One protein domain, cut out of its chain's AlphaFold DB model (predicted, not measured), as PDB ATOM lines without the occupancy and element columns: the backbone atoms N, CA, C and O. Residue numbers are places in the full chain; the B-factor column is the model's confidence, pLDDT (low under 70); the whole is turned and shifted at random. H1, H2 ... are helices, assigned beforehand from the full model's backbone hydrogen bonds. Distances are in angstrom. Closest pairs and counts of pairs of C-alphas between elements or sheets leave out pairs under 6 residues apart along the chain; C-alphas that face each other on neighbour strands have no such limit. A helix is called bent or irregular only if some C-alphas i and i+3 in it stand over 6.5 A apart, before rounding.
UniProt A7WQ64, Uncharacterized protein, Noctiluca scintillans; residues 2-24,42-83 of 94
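AT A GLANCE: This is residues 2 to 24 and 42 to 83 of the 94 residues of an uncharacterized protein of Noctiluca scintillans (UniProt A7WQ64). Three long helices stand side by side in an up-and-down bundle, their centres making a triangle; H2 and H3 form a helical hairpin, and H1 packs on both of them. H1 and H3 run the same way, with H2 between them along the chain running opposite ways to both. There are 65 residues printed with three named helices, in the order H1, H2, H3, and no named strand; the class is all helix. The whole is compact, with a radius of gyration of the C-alphas of 11.4 A, and its C-alphas span 36 by 18 by 16 A, only just a rod.

HOW THE PARTS SIT: H1, residues 2 to 24, touches H2, residues 42 to 59; their closest C-alphas are those of Val 11 and Cys 49, 6.4 A apart. These two helices run opposite ways at a shallow tilt of 18 degrees. H1 also touches H3, residues 61 to 81, with 18 pairs of C-alphas within 8 A; the closest are those of Arg 12 and Val 71, 5.4 A apart. H1 and H3 run the same way at a shallow tilt of 5 degrees. H2 and H3, a helical hairpin, touch, with the C-alphas of Leu 57 and Lys 64 closest at 5.9 A. They run opposite ways at a shallow tilt of 13 degrees. The three helices form an up and down bundle, each running against the one before it in the chain. In H1 and H2 every O i to N i+4 pair is within hydrogen-bond range; in H3 13 of 17 are.

IN THESE COORDINATES: H1 runs from Met 2, with its C-alpha at (-64.955, 27.827, 10.711), to Arg 24, 32.7 A from first to last C-alpha. H2 runs from Val 42, with its C-alpha at (-77.158, 2.121, 6.286), to Ala 59 and measures 25.5 A. H3 runs from Pro 61 to Lys 81, whose C-alpha is at (-86.186, 7.088, 4.450), and measures 28.4 A. H3 is irregular, with C-alphas 62 and 65 lying 8.1 A apart, and it has a kink of 47 degrees near residue 68.

THE WHOLE: The two C-alphas farthest apart are those of Arg 24 and Ala 62, at 37.1 A. Residues 25 to 41 are cut out and not printed, and C-alphas 24 and 42 are 13.6 A apart across this cut between H1 and H2. The link from H2 to H3, one residue, is tight. The mean pLDDT of the printed part is 90.4, and residue 2 is the one printed residue under 70.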
ATOM      1  N   MET A   2     -64.814  28.644  11.929       68.94
ATOM      2  CA  MET A   2     -64.955  27.827  10.711       68.94
ATOM      3  C   MET A   2     -64.921  26.312  10.953       68.94
ATOM      4  O   MET A   2     -65.666  25.591  10.300       68.94
ATOM      5  N   ASP A   3     -64.176  25.824  11.947       80.56
ATOM      6  CA  ASP A   3     -64.025  24.371  12.161       80.56
ATOM      7  C   ASP A   3     -65.336  23.640  12.483       80.56
ATOM      8  O   ASP A   3     -65.533  22.502  12.073       80.56
ATOM      9  N   VAL A   4     -66.261  24.286  13.204       85.81
ATOM     10  CA  VAL A   4     -67.568  23.685  13.536       85.81
ATOM     11  C   VAL A   4     -68.460  23.617  12.300       85.81
ATOM     12  O   VAL A   4     -69.176  22.639  12.113       85.81
ATOM     13  N   LEU A   5     -68.397  24.646  11.450       86.00
ATOM     14  CA  LEU A   5     -69.135  24.713  10.192       86.00
ATOM     15  C   LEU A   5     -68.677  23.621   9.225       86.00
ATOM     16  O   LEU A   5     -69.537  22.909   8.721       86.00
ATOM     17  N   TYR A   6     -67.366  23.426   9.060       90.06
ATOM     18  CA  TYR A   6     -66.828  22.354   8.215       90.06
ATOM     19  C   TYR A   6     -67.217  20.964   8.714       90.06
ATOM     20  O   TYR A   6     -67.652  20.130   7.932       90.06
ATOM     21  N   LYS A   7     -67.156  20.719  10.030       90.75
ATOM     22  CA  LYS A   7     -67.615  19.437  10.589       90.75
ATOM     23  C   LYS A   7     -69.119  19.220  10.403       90.75
ATOM     24  O   LYS A   7     -69.560  18.100  10.194       90.75
ATOM     25  N   CYS A   8     -69.923  20.279  10.503       92.62
ATOM     26  CA  CYS A   8     -71.359  20.185  10.239       92.62
ATOM     27  C   CYS A   8     -71.660  19.927   8.760       92.62
ATOM     28  O   CYS A   8     -72.621  19.227   8.456       92.62
ATOM     29  N   GLU A   9     -70.892  20.543   7.862       91.62
ATOM     30  CA  GLU A   9     -70.988  20.348   6.418       91.62
ATOM     31  C   GLU A   9     -70.655  18.907   6.042       91.62
ATOM     32  O   GLU A   9     -71.487  18.264   5.417       91.62
ATOM     33  N   ASP A  10     -69.536  18.377   6.531       93.00
ATOM     34  CA  ASP A  10     -69.095  17.002   6.280       93.00
ATOM     35  C   ASP A  10     -70.177  15.972   6.654       93.00
ATOM     36  O   ASP A  10     -70.605  15.157   5.837       93.00
ATOM     37  N   VAL A  11     -70.738  16.084   7.864       92.75
ATOM     38  CA  VAL A  11     -71.818  15.185   8.303       92.75
ATOM     39  C   VAL A  11     -73.092  15.387   7.474       92.75
ATOM     40  O   VAL A  11     -73.774  14.418   7.144       92.75
ATOM     41  N   ARG A  12     -73.446  16.632   7.130       92.94
ATOM     42  CA  ARG A  12     -74.634  16.918   6.310       92.94
ATOM     43  C   ARG A  12     -74.494  16.322   4.913       92.94
ATOM     44  O   ARG A  12     -75.454  15.744   4.407       92.94
ATOM     45  N   ASP A  13     -73.336  16.482   4.294       93.06
ATOM     46  CA  ASP A  13     -73.089  16.027   2.934       93.06
ATOM     47  C   ASP A  13     -73.089  14.500   2.886       93.06
ATOM     48  O   ASP A  13     -73.781  13.920   2.051       93.06
ATOM     49  N   HIS A  14     -72.500  13.842   3.887       92.50
ATOM     50  CA  HIS A  14     -72.592  12.393   4.012       92.50
ATOM     51  C   HIS A  14     -74.038  11.892   4.191       92.50
ATOM     52  O   HIS A  14     -74.465  10.908   3.583       92.50
ATOM     53  N   VAL A  15     -74.855  12.602   4.976       91.94
ATOM     54  CA  VAL A  15     -76.287  12.286   5.102       91.94
ATOM     55  C   VAL A  15     -77.036  12.474   3.775       91.94
ATOM     56  O   VAL A  15     -77.928  11.679   3.457       91.94
ATOM     57  N   ASN A  16     -76.684  13.490   2.985       91.25
ATOM     58  CA  ASN A  16     -77.267  13.699   1.661       91.25
ATOM     59  C   ASN A  16     -76.898  12.568   0.694       91.25
ATOM     60  O   ASN A  16     -77.785  12.055   0.010       91.25
ATOM     61  N   GLU A  17     -75.644  12.115   0.692       90.62
ATOM     62  CA  GLU A  17     -75.198  10.964  -0.104       90.62
ATOM     63  C   GLU A  17     -76.011   9.704   0.227       90.62
ATOM     64  O   GLU A  17     -76.522   9.033  -0.673       90.62
ATOM     65  N   LEU A  18     -76.234   9.420   1.516       89.00
ATOM     66  CA  LEU A  18     -77.092   8.307   1.943       89.00
ATOM     67  C   LEU A  18     -78.532   8.463   1.452       89.00
ATOM     68  O   LEU A  18     -79.158   7.494   1.019       89.00
ATOM     69  N   CYS A  19     -79.074   9.681   1.501       88.69
ATOM     70  CA  CYS A  19     -80.420   9.963   1.018       88.69
ATOM     71  C   CYS A  19     -80.545   9.761  -0.498       88.69
ATOM     72  O   CYS A  19     -81.580   9.268  -0.964       88.69
ATOM     73  N   GLU A  20     -79.517  10.119  -1.265       88.44
ATOM     74  CA  GLU A  20     -79.453   9.858  -2.702       88.44
ATOM     75  C   GLU A  20     -79.373   8.365  -3.004       88.44
ATOM     76  O   GLU A  20     -80.152   7.870  -3.820       88.44
ATOM     77  N   LEU A  21     -78.487   7.634  -2.324       86.50
ATOM     78  CA  LEU A  21     -78.348   6.188  -2.487       86.50
ATOM     79  C   LEU A  21     -79.650   5.461  -2.140       86.50
ATOM     80  O   LEU A  21     -80.109   4.623  -2.913       86.50
ATOM     81  N   ALA A  22     -80.316   5.849  -1.049       84.44
ATOM     82  CA  ALA A  22     -81.619   5.301  -0.677       84.44
ATOM     83  C   ALA A  22     -82.700   5.578  -1.739       84.44
ATOM     84  O   ALA A  22     -83.569   4.743  -1.981       84.44
ATOM     85  N   THR A  23     -82.642   6.740  -2.395       83.75
ATOM     86  CA  THR A  23     -83.574   7.105  -3.475       83.75
ATOM     87  C   THR A  23     -83.276   6.330  -4.759       83.75
ATOM     88  O   THR A  23     -84.188   5.885  -5.444       83.75
ATOM     89  N   ARG A  24     -82.000   6.108  -5.077       84.69
ATOM     90  CA  ARG A  24     -81.583   5.287  -6.221       84.69
ATOM     91  C   ARG A  24     -81.946   3.811  -6.028       84.69
ATOM     92  O   ARG A  24     -82.371   3.147  -6.971       84.69
ATOM     93  N   VAL A  42     -76.458   0.860   5.936       85.38
ATOM     94  CA  VAL A  42     -77.158   2.121   6.286       85.38
ATOM     95  C   VAL A  42     -77.360   2.268   7.793       85.38
ATOM     96  O   VAL A  42     -77.275   3.382   8.307       85.38
ATOM     97  N   ASP A  43     -77.589   1.168   8.513       87.38
ATOM     98  CA  ASP A  43     -77.712   1.171   9.975       87.38
ATOM     99  C   ASP A  43     -76.430   1.650  10.671       87.38
ATOM    100  O   ASP A  43     -76.480   2.505  11.559       87.38
ATOM    101  N   GLU A  44     -75.280   1.133  10.242       89.56
ATOM    102  CA  GLU A  44     -73.970   1.491  10.788       89.56
ATOM    103  C   GLU A  44     -73.631   2.949  10.476       89.56
ATOM    104  O   GLU A  44     -73.276   3.720  11.367       89.56
ATOM    105  N   VAL A  45     -73.839   3.368   9.228       89.44
ATOM    106  CA  VAL A  45     -73.548   4.743   8.822       89.44
ATOM    107  C   VAL A  45     -74.477   5.742   9.520       89.44
ATOM    108  O   VAL A  45     -74.023   6.773  10.017       89.44
ATOM    109  N   SER A  46     -75.770   5.420   9.652       89.81
ATOM    110  CA  SER A  46     -76.715   6.254  10.407       89.81
ATOM    111  C   SER A  46     -76.262   6.415  11.857       89.81
ATOM    112  O   SER A  46     -76.372   7.502  12.422       89.81
ATOM    113  N   LYS A  47     -75.701   5.355  12.454       92.25
ATOM    114  CA  LYS A  47     -75.127   5.397  13.801       92.25
ATOM    115  C   LYS A  47     -73.929   6.331  13.901       92.25
ATOM    116  O   LYS A  47     -73.911   7.158  14.810       92.25
ATOM    117  N   HIS A  48     -73.004   6.286  12.949       92.62
ATOM    118  CA  HIS A  48     -71.868   7.208  12.930       92.62
ATOM    119  C   HIS A  48     -72.317   8.673  12.800       92.62
ATOM    120  O   HIS A  48     -71.807   9.539  13.509       92.62
ATOM    121  N   CYS A  49     -73.335   8.961  11.981       93.19
ATOM    122  CA  CYS A  49     -73.897  10.311  11.876       93.19
ATOM    123  C   CYS A  49     -74.563  10.779  13.184       93.19
ATOM    124  O   CYS A  49     -74.445  11.951  13.552       93.19
ATOM    125  N   MET A  50     -75.245   9.881  13.907       94.19
ATOM    126  CA  MET A  50     -75.818  10.183  15.228       94.19
ATOM    127  C   MET A  50     -74.728  10.493  16.263       94.19
ATOM    128  O   MET A  50     -74.820  11.490  16.978       94.19
ATOM    129  N   GLU A  51     -73.675   9.680  16.317       94.06
ATOM    130  CA  GLU A  51     -72.549   9.871  17.239       94.06
ATOM    131  C   GLU A  51     -71.770  11.159  16.934       94.06
ATOM    132  O   GLU A  51     -71.369  11.880  17.852       94.06
ATOM    133  N   ALA A  52     -71.609  11.500  15.652       93.69
ATOM    134  CA  ALA A  52     -71.010  12.761  15.227       93.69
ATOM    135  C   ALA A  52     -71.855  13.968  15.659       93.69
ATOM    136  O   ALA A  52     -71.315  14.957  16.161       93.69
ATOM    137  N   TYR A  53     -73.183  13.884  15.528       94.25
ATOM    138  CA  TYR A  53     -74.102  14.915  16.008       94.25
ATOM    139  C   TYR A  53     -73.989  15.138  17.522       94.25
ATOM    140  O   TYR A  53     -73.816  16.279  17.963       94.25
ATOM    141  N   ASP A  54     -74.040  14.063  18.314       94.06
ATOM    142  CA  ASP A  54     -73.928  14.157  19.772       94.06
ATOM    143  C   ASP A  54     -72.547  14.718  20.173       94.06
ATOM    144  O   ASP A  54     -72.458  15.624  21.005       94.06
ATOM    145  N   SER A  55     -71.476  14.289  19.493       93.44
ATOM    146  CA  SER A  55     -70.113  14.800  19.705       93.44
ATOM    147  C   SER A  55     -69.992  16.298  19.410       93.44
ATOM    148  O   SER A  55     -69.350  17.032  20.166       93.44
ATOM    149  N   LEU A  56     -70.629  16.783  18.339       92.56
ATOM    150  CA  LEU A  56     -70.649  18.206  17.991       92.56
ATOM    151  C   LEU A  56     -71.393  19.036  19.037       92.56
ATOM    152  O   LEU A  56     -70.925  20.116  19.402       92.56
ATOM    153  N   LEU A  57     -72.513  18.533  19.559       92.62
ATOM    154  CA  LEU A  57     -73.251  19.208  20.623       92.62
ATOM    155  C   LEU A  57     -72.451  19.299  21.925       92.62
ATOM    156  O   LEU A  57     -72.485  20.343  22.580       92.62
ATOM    157  N   THR A  58     -71.726  18.240  22.293       92.75
ATOM    158  CA  THR A  58     -70.880  18.231  23.494       92.75
ATOM    159  C   THR A  58     -69.661  19.139  23.339       92.75
ATOM    160  O   THR A  58     -69.348  19.898  24.255       92.75
ATOM    161  N   ALA A  59     -68.986  19.105  22.187       92.88
ATOM    162  CA  ALA A  59     -67.790  19.911  21.938       92.88
ATOM    163  C   ALA A  59     -68.102  21.406  21.745       92.88
ATOM    164  O   ALA A  59     -67.282  22.269  22.069       92.88
ATOM    165  N   HIS A  60     -69.278  21.725  21.200       92.62
ATOM    166  CA  HIS A  60     -69.628  23.073  20.757       92.62
ATOM    167  C   HIS A  60     -71.043  23.496  21.200       92.62
ATOM    168  O   HIS A  60     -71.865  23.881  20.362       92.62
ATOM    169  N   PRO A  61     -71.339  23.519  22.517       92.00
ATOM    170  CA  PRO A  61     -72.687  23.791  23.024       92.00
ATOM    171  C   PRO A  61     -73.209  25.186  22.645       92.00
ATOM    172  O   PRO A  61     -74.407  25.361  22.428       92.00
ATOM    173  N   ALA A  62     -72.317  26.172  22.488       92.94
ATOM    174  CA  ALA A  62     -72.668  27.525  22.047       92.94
ATOM    175  C   ALA A  62     -73.236  27.576  20.613       92.94
ATOM    176  O   ALA A  62     -73.970  28.499  20.270       92.94
ATOM    177  N   PHE A  63     -72.930  26.576  19.780       91.81
ATOM    178  CA  PHE A  63     -73.367  26.495  18.382       91.81
ATOM    179  C   PHE A  63     -74.539  25.531  18.175       91.81
ATOM    180  O   PHE A  63     -74.904  25.232  17.036       91.81
ATOM    181  N   LYS A  64     -75.167  25.082  19.267       91.38
ATOM    182  CA  LYS A  64     -76.286  24.139  19.254       91.38
ATOM    183  C   LYS A  64     -77.380  24.461  18.222       91.38
ATOM    184  O   LYS A  64     -77.711  23.551  17.468       91.38
ATOM    185  N   PRO A  65     -77.894  25.705  18.096       91.88
ATOM    186  CA  PRO A  65     -78.939  25.999  17.113       91.88
ATOM    187  C   PRO A  65     -78.501  25.709  15.676       91.88
ATOM    188  O   PRO A  65     -79.289  25.219  14.870       91.88
ATOM    189  N   LYS A  66     -77.229  25.976  15.351       90.56
ATOM    190  CA  LYS A  66     -76.709  25.752  14.002       90.56
ATOM    191  C   LYS A  66     -76.491  24.270  13.723       90.56
ATOM    192  O   LYS A  66     -76.863  23.824  12.649       90.56
ATOM    193  N   ILE A  67     -75.956  23.530  14.696       93.38
ATOM    194  CA  ILE A  67     -75.756  22.073  14.617       93.38
ATOM    195  C   ILE A  67     -77.104  21.349  14.471       93.38
ATOM    196  O   ILE A  67     -77.241  20.436  13.660       93.38
ATOM    197  N   GLU A  68     -78.126  21.773  15.221       93.31
ATOM    198  CA  GLU A  68     -79.489  21.248  15.086       93.31
ATOM    199  C   GLU A  68     -80.075  21.564  13.698       93.31
ATOM    200  O   GLU A  68     -80.637  20.673  13.063       93.31
ATOM    201  N   GLN A  69     -79.899  22.791  13.194       90.75
ATOM    202  CA  GLN A  69     -80.397  23.193  11.873       90.75
ATOM    203  C   GLN A  69     -79.723  22.440  10.715       90.75
ATOM    204  O   GLN A  69     -80.368  22.199   9.700       90.75
ATOM    205  N   THR A  70     -78.436  22.105  10.825       92.44
ATOM    206  CA  THR A  70     -77.689  21.427   9.756       92.44
ATOM    207  C   THR A  70     -77.762  19.912   9.902       92.44
ATOM    208  O   THR A  70     -78.460  19.243   9.144       92.44
ATOM    209  N   VAL A  71     -77.074  19.367  10.900       93.62
ATOM    210  CA  VAL A  71     -76.908  17.926  11.093       93.62
ATOM    211  C   VAL A  71     -78.188  17.302  11.636       93.62
ATOM    212  O   VAL A  71     -78.630  16.273  11.135       93.62
ATOM    213  N   GLY A  72     -78.827  17.944  12.619       93.38
ATOM    214  CA  GLY A  72     -80.071  17.442  13.205       93.38
ATOM    215  C   GLY A  72     -81.207  17.340  12.183       93.38
ATOM    216  O   GLY A  72     -81.881  16.315  12.109       93.38
ATOM    217  N   HIS A  73     -81.373  18.361  11.337       93.00
ATOM    218  CA  HIS A  73     -82.334  18.328  10.232       93.00
ATOM    219  C   HIS A  73     -81.943  17.330   9.127       93.00
ATOM    220  O   HIS A  73     -82.812  16.691   8.541       93.00
ATOM    221  N   GLY A  74     -80.648  17.127   8.864       92.50
ATOM    222  CA  GLY A  74     -80.185  16.073   7.956       92.50
ATOM    223  C   GLY A  74     -80.561  14.675   8.457       92.50
ATOM    224  O   GLY A  74     -81.221  13.917   7.744       92.50
ATOM    225  N   LEU A  75     -80.217  14.352   9.710       93.19
ATOM    226  CA  LEU A  75     -80.626  13.106  10.379       93.19
ATOM    227  C   LEU A  75     -82.140  12.925  10.334       93.19
ATOM    228  O   LEU A  75     -82.649  11.809  10.208       93.19
ATOM    229  N   ALA A  76     -82.860  14.040  10.387       92.81
ATOM    230  CA  ALA A  76     -84.283  14.047  10.210       92.81
ATOM    231  C   ALA A  76     -84.694  13.510   8.838       92.81
ATOM    232  O   ALA A  76     -85.391  12.493   8.740       92.81
ATOM    233  N   ILE A  77     -84.242  14.142   7.771       91.62
ATOM    234  CA  ILE A  77     -84.573  13.698   6.421       91.62
ATOM    235  C   ILE A  77     -84.173  12.228   6.218       91.62
ATOM    236  O   ILE A  77     -84.971  11.452   5.687       91.62
ATOM    237  N   LEU A  78     -83.015  11.804   6.732       90.19
ATOM    238  CA  LEU A  78     -82.588  10.404   6.682       90.19
ATOM    239  C   LEU A  78     -83.594   9.466   7.367       90.19
ATOM    240  O   LEU A  78     -83.947   8.430   6.805       90.19
ATOM    241  N   ARG A  79     -84.147   9.854   8.523       89.88
ATOM    242  CA  ARG A  79     -85.149   9.073   9.268       89.88
ATOM    243  C   ARG A  79     -86.480   8.888   8.534       89.88
ATOM    244  O   ARG A  79     -87.227   7.935   8.796       89.88
ATOM    245  N   SER A  80     -86.808   9.797   7.617       87.44
ATOM    246  CA  SER A  80     -87.978   9.639   6.743       87.44
ATOM    247  C   SER A  80     -87.806   8.459   5.775       87.44
ATOM    248  O   SER A  80     -88.789   7.792   5.458       87.44
ATOM    249  N   LYS A  81     -86.557   8.155   5.389       85.56
ATOM    250  CA  LYS A  81     -86.186   7.088   4.450       85.56
ATOM    251  C   LYS A  81     -85.806   5.782   5.152       85.56
ATOM    252  O   LYS A  81     -86.200   4.717   4.689       85.56
ATOM    253  N   HIS A  82     -85.090   5.856   6.275       86.38
ATOM    254  CA  HIS A  82     -84.625   4.702   7.049       86.38
ATOM    255  C   HIS A  82     -84.930   4.883   8.537       86.38
ATOM    256  O   HIS A  82     -84.589   5.904   9.121       86.38
ATOM    257  N   LYS A  83     -85.608   3.933   9.185       87.38
ATOM    258  CA  LYS A  83     -86.089   4.138  10.562       87.38
ATOM    259  C   LYS A  83     -84.985   3.882  11.590       87.38
ATOM    260  O   LYS A  83     -84.603   2.746  11.815       87.38
TER     261      LYS A  83